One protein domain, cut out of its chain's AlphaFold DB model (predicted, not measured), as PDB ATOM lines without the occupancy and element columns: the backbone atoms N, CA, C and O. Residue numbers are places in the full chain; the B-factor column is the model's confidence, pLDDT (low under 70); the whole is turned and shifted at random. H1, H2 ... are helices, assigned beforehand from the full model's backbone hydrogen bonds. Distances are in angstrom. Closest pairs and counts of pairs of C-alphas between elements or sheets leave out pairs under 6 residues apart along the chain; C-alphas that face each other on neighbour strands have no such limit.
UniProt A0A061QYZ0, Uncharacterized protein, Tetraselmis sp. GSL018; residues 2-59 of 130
ATOM      1  N   LYS A   2     211.331 205.598 217.929       83.56
ATOM      2  CA  LYS A   2     210.949 206.571 216.874       83.56
ATOM      3  C   LYS A   2     210.656 205.921 215.510       83.56
ATOM      4  O   LYS A   2     209.592 206.161 214.955       83.56
ATOM      5  N   ILE A   3     211.546 205.044 215.036       83.19
ATOM      6  CA  ILE A   3     211.410 204.343 213.746       83.19
ATOM      7  C   ILE A   3     210.114 203.525 213.686       83.19
ATOM      8  O   ILE A   3     209.308 203.713 212.783       83.19
ATOM      9  N   THR A   4     209.852 202.698 214.701       83.00
ATOM     10  CA  THR A   4     208.611 201.914 214.809       83.00
ATOM     11  C   THR A   4     207.363 202.791 214.678       83.00
ATOM     12  O   THR A   4     206.438 202.459 213.942       83.00
ATOM     13  N   TRP A   5     207.345 203.950 215.345       83.25
ATOM     14  CA  TRP A   5     206.234 204.897 215.245       83.25
ATOM     15  C   TRP A   5     206.093 205.521 213.855       83.25
ATOM     16  O   TRP A   5     204.965 205.690 213.393       83.25
ATOM     17  N   TRP A   6     207.200 205.828 213.176       86.88
ATOM     18  CA  TRP A   6     207.168 206.328 211.800       86.88
ATOM     19  C   TRP A   6     206.601 205.301 210.819       86.88
ATOM     20  O   TRP A   6     205.872 205.697 209.914       86.88
ATOM     21  N   PHE A   7     206.844 204.004 211.030       83.38
ATOM     22  CA  PHE A   7     206.215 202.942 210.237       83.38
ATOM     23  C   PHE A   7     204.723 202.795 210.534       83.38
ATOM     24  O   PHE A   7     203.917 202.758 209.606       83.38
ATOM     25  N   ILE A   8     204.333 202.796 211.814       79.38
ATOM     26  CA  ILE A   8     202.920 202.709 212.222       79.38
ATOM     27  C   ILE A   8     202.099 203.872 211.644       79.38
ATOM     28  O   ILE A   8     200.951 203.680 211.247       79.38
ATOM     29  N   ARG A   9     202.679 205.077 211.604       82.81
ATOM     30  CA  ARG A   9     202.010 206.300 211.138       82.81
ATOM     31  C   ARG A   9     202.291 206.661 209.677       82.81
ATOM     32  O   ARG A   9     201.793 207.684 209.231       82.81
ATOM     33  N   LYS A  10     203.099 205.879 208.950       82.44
ATOM     34  CA  LYS A  10     203.584 206.207 207.591       82.44
ATOM     35  C   LYS A  10     204.232 207.609 207.501       82.44
ATOM     36  O   LYS A  10     204.200 208.264 206.464       82.44
ATOM     37  N   SER A  11     204.849 208.084 208.589       87.50
ATOM     38  CA  SER A  11     205.340 209.470 208.705       87.50
ATOM     39  C   SER A  11     206.500 209.796 207.765       87.50
ATOM     40  O   SER A  11     206.757 210.964 207.505       87.50
ATOM     41  N   PHE A  12     207.185 208.787 207.230       88.19
ATOM     42  CA  PHE A  12     208.206 208.959 206.195       88.19
ATOM     43  C   PHE A  12     207.646 209.502 204.877       88.19
ATOM     44  O   PHE A  12     208.412 210.006 204.072       88.19
ATOM     45  N   GLY A  13     206.330 209.432 204.653       89.25
ATOM     46  CA  GLY A  13     205.701 210.163 203.561       89.25
ATOM     47  C   GLY A  13     205.620 211.659 203.854       89.25
ATOM     48  O   GLY A  13     205.646 212.451 202.935       89.25
ATOM     49  N   GLU A  14     205.542 212.087 205.112       90.44
ATOM     50  CA  GLU A  14     205.188 213.464 205.489       90.44
ATOM     51  C   GLU A  14     206.360 214.266 206.072       90.44
ATOM     52  O   GLU A  14     206.295 215.491 206.141       90.44
ATOM     53  N   SER A  15     207.429 213.586 206.488       94.31
ATOM     54  CA  SER A  15     208.587 214.163 207.166       94.31
ATOM     55  C   SER A  15     209.880 213.736 206.477       94.31
ATOM     56  O   SER A  15     210.198 212.549 206.419       94.31
ATOM     57  N   GLU A  16     210.661 214.721 206.026       95.88
ATOM     58  CA  GLU A  16     211.988 214.497 205.443       95.88
ATOM     59  C   GLU A  16     212.944 213.828 206.449       95.88
ATOM     60  O   GLU A  16     213.688 212.928 206.074       95.88
ATOM     61  N   GLU A  17     212.877 214.189 207.740       95.38
ATOM     62  CA  GLU A  17     213.672 213.548 208.804       95.38
ATOM     63  C   GLU A  17     213.344 212.056 208.913       95.38
ATOM     64  O   GLU A  17     214.253 211.223 208.950       95.38
ATOM     65  N   ALA A  18     212.051 211.715 208.955       93.88
ATOM     66  CA  ALA A  18     211.610 210.329 209.040       93.88
ATOM     67  C   ALA A  18     211.992 209.553 207.773       93.88
ATOM     68  O   ALA A  18     212.522 208.451 207.872       93.88
ATOM     69  N   CYS A  19     211.775 210.145 206.594       95.06
ATOM     70  CA  CYS A  19     212.124 209.554 205.306       95.06
ATOM     71  C   CYS A  19     213.620 209.236 205.225       95.06
ATOM     72  O   CYS A  19     214.006 208.088 205.014       95.06
ATOM     73  N   ARG A  20     214.469 210.234 205.496       96.25
ATOM     74  CA  ARG A  20     215.924 210.080 205.484       96.25
ATOM     75  C   ARG A  20     216.369 209.051 206.512       96.25
ATOM     76  O   ARG A  20     217.087 208.125 206.176       96.25
ATOM     77  N   THR A  21     215.909 209.170 207.756       95.00
ATOM     78  CA  THR A  21     216.363 208.282 208.834       95.00
ATOM     79  C   THR A  21     215.969 206.825 208.606       95.00
ATOM     80  O   THR A  21     216.734 205.949 209.003       95.00
ATOM     81  N   CYS A  22     214.800 206.564 208.018       93.75
ATOM     82  CA  CYS A  22     214.351 205.205 207.738       93.75
ATOM     83  C   CYS A  22     215.048 204.596 206.521       93.75
ATOM     84  O   CYS A  22     215.393 203.421 206.573       93.75
ATOM     85  N   PHE A  23     215.235 205.370 205.448       95.38
ATOM     86  CA  PHE A  23     215.486 204.784 204.130       95.38
ATOM     87  C   PHE A  23     216.828 205.133 203.499       95.38
ATOM     88  O   PHE A  23     217.348 204.323 202.737       95.38
ATOM     89  N   PHE A  24     217.415 206.289 203.813       97.38
ATOM     90  CA  PHE A  24     218.485 206.850 202.987       97.38
ATOM     91  C   PHE A  24     219.704 207.288 203.790       97.38
ATOM     92  O   PHE A  24     219.607 207.725 204.940       97.38
ATOM     93  N   SER A  25     220.869 207.232 203.149       96.00
ATOM     94  CA  SER A  25     222.092 207.744 203.751       96.00
ATOM     95  C   SER A  25     222.043 209.275 203.906       96.00
ATOM     96  O   SER A  25     221.347 209.973 203.152       96.00
ATOM     97  N   PRO A  26     222.756 209.843 204.899       95.19
ATOM     98  CA  PRO A  26     222.816 211.291 205.113       95.19
ATOM     99  C   PRO A  26     223.245 212.083 203.871       95.19
ATOM    100  O   PRO A  26     222.814 213.217 203.693       95.19
ATOM    101  N   GLU A  27     224.051 211.469 203.010       95.81
ATOM    102  CA  GLU A  27     224.617 212.049 201.796       95.81
ATOM    103  C   GLU A  27     223.596 212.216 200.657       95.81
ATOM    104  O   GLU A  27     223.895 212.912 199.686       95.81
ATOM    105  N   LEU A  28     222.398 211.614 200.741       97.06
ATOM    106  CA  LEU A  28     221.389 211.741 199.684       97.06
ATOM    107  C   LEU A  28     220.933 213.208 199.545       97.06
ATOM    108  O   LEU A  28     220.441 213.770 200.532       97.06
ATOM    109  N   PRO A  29     221.012 213.833 198.354       97.81
ATOM    110  CA  PRO A  29     220.581 215.218 198.168       97.81
ATOM    111  C   PRO A  29     219.112 215.437 198.553       97.81
ATOM    112  O   PRO A  29     218.248 214.620 198.229       97.81
ATOM    113  N   ASP A  30     218.804 216.564 199.200       97.69
ATOM    114  CA  ASP A  30     217.447 216.869 199.690       97.69
ATOM    115  C   ASP A  30     216.393 216.898 198.572       97.69
ATOM    116  O   ASP A  30     215.238 216.529 198.782       97.69
ATOM    117  N   GLU A  31     216.766 217.326 197.364       97.56
ATOM    118  CA  GLU A  31     215.862 217.311 196.208       97.56
ATOM    119  C   GLU A  31     215.451 215.884 195.812       97.56
ATOM    120  O   GLU A  31     214.282 215.623 195.521       97.56
ATOM    121  N   VAL A  32     216.398 214.946 195.875       97.88
ATOM    122  CA  VAL A  32     216.178 213.535 195.562       97.88
ATOM    123  C   VAL A  32     215.373 212.881 196.682       97.88
ATOM    124  O   VAL A  32     214.404 212.176 196.398       97.88
ATOM    125  N   LEU A  33     215.694 213.196 197.944       97.94
ATOM    126  CA  LEU A  33     214.914 212.769 199.105       97.94
ATOM    127  C   LEU A  33     213.446 213.190 198.972       97.94
ATOM    128  O   LEU A  33     212.555 212.362 199.137       97.94
ATOM    129  N   ARG A  34     213.178 214.464 198.654       97.19
ATOM    130  CA  ARG A  34     211.811 214.980 198.478       97.19
ATOM    131  C   ARG A  34     211.065 214.272 197.353       97.19
ATOM    132  O   ARG A  34     209.873 213.998 197.500       97.19
ATOM    133  N   ARG A  35     211.755 213.946 196.255       96.75
ATOM    134  CA  ARG A  35     211.186 213.148 195.163       96.75
ATOM    135  C   ARG A  35     210.784 211.755 195.653       96.75
ATOM    136  O   ARG A  35     209.627 211.388 195.491       96.75
ATOM    137  N   TYR A  36     211.682 211.014 196.301       95.81
ATOM    138  CA  TYR A  36     211.368 209.674 196.821       95.81
ATOM    139  C   TYR A  36     210.298 209.700 197.917       95.81
ATOM    140  O   TYR A  36     209.398 208.864 197.930       95.81
ATOM    141  N   MET A  37     210.315 210.716 198.777       94.75
ATOM    142  CA  MET A  37     209.258 210.955 199.758       94.75
ATOM    143  C   MET A  37     207.884 211.115 199.091       94.75
ATOM    144  O   MET A  37     206.894 210.573 199.579       94.75
ATOM    145  N   ASN A  38     207.807 211.828 197.962       94.19
ATOM    146  CA  ASN A  38     206.571 211.955 197.194       94.19
ATOM    147  C   ASN A  38     206.114 210.610 196.603       94.19
ATOM    148  O   ASN A  38     204.926 210.302 196.661       94.19
ATOM    149  N   GLU A  39     207.037 209.776 196.122       93.06
ATOM    150  CA  GLU A  39     206.709 208.408 195.691       93.06
ATOM    151  C   GLU A  39     206.155 207.565 196.853       93.06
ATOM    152  O   GLU A  39     205.151 206.873 196.693       93.06
ATOM    153  N   PHE A  40     206.708 207.690 198.066       89.19
ATOM    154  CA  PHE A  40     206.156 207.020 199.250       89.19
ATOM    155  C   PHE A  40     204.759 207.505 199.644       89.19
ATOM    156  O   PHE A  40     203.962 206.707 200.147       89.19
ATOM    157  N   LYS A  41     204.435 208.788 199.437       87.69
ATOM    158  CA  LYS A  41     203.065 209.292 199.641       87.69
ATOM    159  C   LYS A  41     202.088 208.636 198.669       87.69
ATOM    160  O   LYS A  41     200.997 208.253 199.081       87.69
ATOM    161  N   ASN A  42     202.507 208.487 197.415       88.75
ATOM    162  CA  ASN A  42     201.694 207.934 196.331       88.75
ATOM    163  C   ASN A  42     201.691 206.397 196.296       88.75
ATOM    164  O   ASN A  42     200.949 205.797 195.517       88.75
ATOM    165  N   SER A  43     202.498 205.751 197.141       84.81
ATOM    166  CA  SER A  43     202.513 204.300 197.293       84.81
ATOM    167  C   SER A  43     201.248 203.787 197.984       84.81
ATOM    168  O   SER A  43     200.490 204.549 198.592       84.81
ATOM    169  N   SER A  44     201.051 202.467 197.925       83.50
ATOM    170  CA  SER A  44     199.900 201.769 198.506       83.50
ATOM    171  C   SER A  44     199.475 202.328 199.881       83.50
ATOM    172  O   SER A  44     200.328 202.570 200.748       83.50
ATOM    173  N   PRO A  45     198.162 202.526 200.120       75.69
ATOM    174  CA  PRO A  45     197.657 202.950 201.424       75.69
ATOM    175  C   PRO A  45     197.732 201.828 202.471       75.69
ATOM    176  O   PRO A  45     197.530 202.085 203.659       75.69
ATOM    177  N   THR A  46     198.014 200.588 202.053       73.56
ATOM    178  CA  THR A  46     198.218 199.458 202.962       73.56
ATOM    179  C   THR A  46     199.408 199.730 203.877       73.56
ATOM    180  O   THR A  46     200.432 200.274 203.457       73.56
ATOM    181  N   ARG A  47     199.280 199.344 205.150       69.94
ATOM    182  CA  ARG A  47     200.395 199.409 206.101       69.94
ATOM    183  C   ARG A  47     201.558 198.586 205.549       69.94
ATOM    184  O   ARG A  47     201.343 197.454 205.131       69.94
ATOM    185  N   LEU A  48     202.768 199.146 205.585       70.12
ATOM    186  CA  LEU A  48     203.969 198.457 205.095       70.12
ATOM    187  C   LEU A  48     204.198 197.111 205.793       70.12
ATOM    188  O   LEU A  48     204.763 196.203 205.198       70.12
ATOM    189  N   ILE A  49     203.767 196.996 207.051       73.19
ATOM    190  CA  ILE A  49     203.974 195.816 207.881       73.19
ATOM    191  C   ILE A  49     202.665 195.454 208.590       73.19
ATOM    192  O   ILE A  49     202.138 196.241 209.384       73.19
ATOM    193  N   ASP A  50     202.166 194.245 208.331       78.69
ATOM    194  CA  ASP A  50     201.136 193.595 209.143       78.69
ATOM    195  C   ASP A  50     201.810 192.662 210.158       78.69
ATOM    196  O   ASP A  50     202.135 191.511 209.869       78.69
ATOM    197  N   LEU A  51     202.025 193.178 211.371       78.06
ATOM    198  CA  LEU A  51     202.669 192.426 212.448       78.06
ATOM    199  C   LEU A  51     201.882 191.175 212.853       78.06
ATOM    200  O   LEU A  51     202.483 190.212 213.323       78.06
ATOM    201  N   LYS A  52     200.551 191.172 212.694       84.00
ATOM    202  CA  LYS A  52     199.741 189.998 213.021       84.00
ATOM    203  C   LYS A  52     200.016 188.896 212.003       84.00
ATOM    204  O   LYS A  52     200.372 187.796 212.409       84.00
ATOM    205  N   ALA A  53     199.931 189.219 210.713       85.25
ATOM    206  CA  ALA A  53     200.226 188.267 209.645       85.25
ATOM    207  C   ALA A  53     201.675 187.747 209.721       85.25
ATOM    208  O   ALA A  53     201.908 186.559 209.536       85.25
ATOM    209  N   MET A  54     202.646 188.607 210.061       82.88
ATOM    210  CA  MET A  54     204.035 188.179 210.272       82.88
ATOM    211  C   MET A  54     204.182 187.206 211.447       82.88
ATOM    212  O   MET A  54     204.866 186.197 211.321       82.88
ATOM    213  N   ASN A  55     203.531 187.473 212.580       86.19
ATOM    214  CA  ASN A  55     203.603 186.583 213.740       86.19
ATOM    215  C   ASN A  55     202.951 185.216 213.481       86.19
ATOM    216  O   ASN A  55     203.353 184.233 214.096       86.19
ATOM    217  N   GLU A  56     201.969 185.137 212.581       92.00
ATOM    218  CA  GLU A  56     201.298 183.881 212.216       92.00
ATOM    219  C   GLU A  56     202.177 182.944 211.368       92.00
ATOM    220  O   GLU A  56     201.900 181.746 211.316       92.00
ATOM    221  N   ILE A  57     203.239 183.455 210.730       86.56
ATOM    222  CA  ILE A  57     204.112 182.680 209.828       86.56
ATOM    223  C   ILE A  57     205.493 182.349 210.419       86.56
ATOM    224  O   ILE A  57     206.306 181.724 209.742       86.56
ATOM    225  N   ILE A  58     205.781 182.777 211.652       86.56
ATOM    226  CA  ILE A  58     207.059 182.519 212.333       86.56
ATOM    227  C   ILE A  58     206.911 181.289 213.257       86.56
ATOM    228  O   ILE A  58     205.927 181.203 213.993       86.56
ATOM    229  N   PRO A  59     207.888 180.356 213.287       86.62
ATOM    230  CA  PRO A  59     209.137 180.368 212.523       86.62
ATOM    231  C   PRO A  59     208.922 180.035 211.042       86.62
ATOM    232  O   PRO A  59     208.090 179.199 210.697       86.62
TER     233      PRO A  59
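What this domain is: This is residues 2 to 59 of the 130 residues of an uncharacterized protein of Tetraselmis sp. GSL018 (UniProt A0A061QYZ0). Three short helices make a small body, with H2 set crosswise between H1 and H3, and an arm sticks out from it: residues 51 to 59, of which 51 to 56 belong to H4. The printed part has 58 residues, with helices H1 to H4 in chain order and no named strand, and its class is all helix. It is loose, with a radius of gyration of the C-alphas of 13.0 A, and spans 40 by 21 by 17 A.

Where its parts are: H1, residues 2 to 8, begins at C-alpha 2 (210.949, 206.571, 216.874) and is 10.1 A long. H2, residues 16 to 23, is 10.4 A long. H3, residues 30 to 42, is 18.4 A long. H4, residues 51 to 56, is 8.7 A long and ends at C-alpha 56 (201.298, 183.881, 212.216).

How they stand to each other: H1 and H2 only just touch, with 3 pairs of C-alphas within 8 A, closest at Trp 6 and Ala 18, 6.6 A; they are about perpendicular at 86 degrees. H2 touches residues 33 to 37 of H3, about perpendicular at 78 degrees; the closest C-alphas, of Cys 19 and Met 37, are 6.4 A apart. H1 and H3 are apart, and H4 touches no helix. In H1, H2, H3 and H4 every O i to N i+4 pair is within hydrogen-bond range.

The domain as a whole: The farthest C-alphas, of Glu 31 and Pro 59, are 40.9 A apart. The printed part has no cut, and its three links are short. Residue 47 has pLDDT under 70.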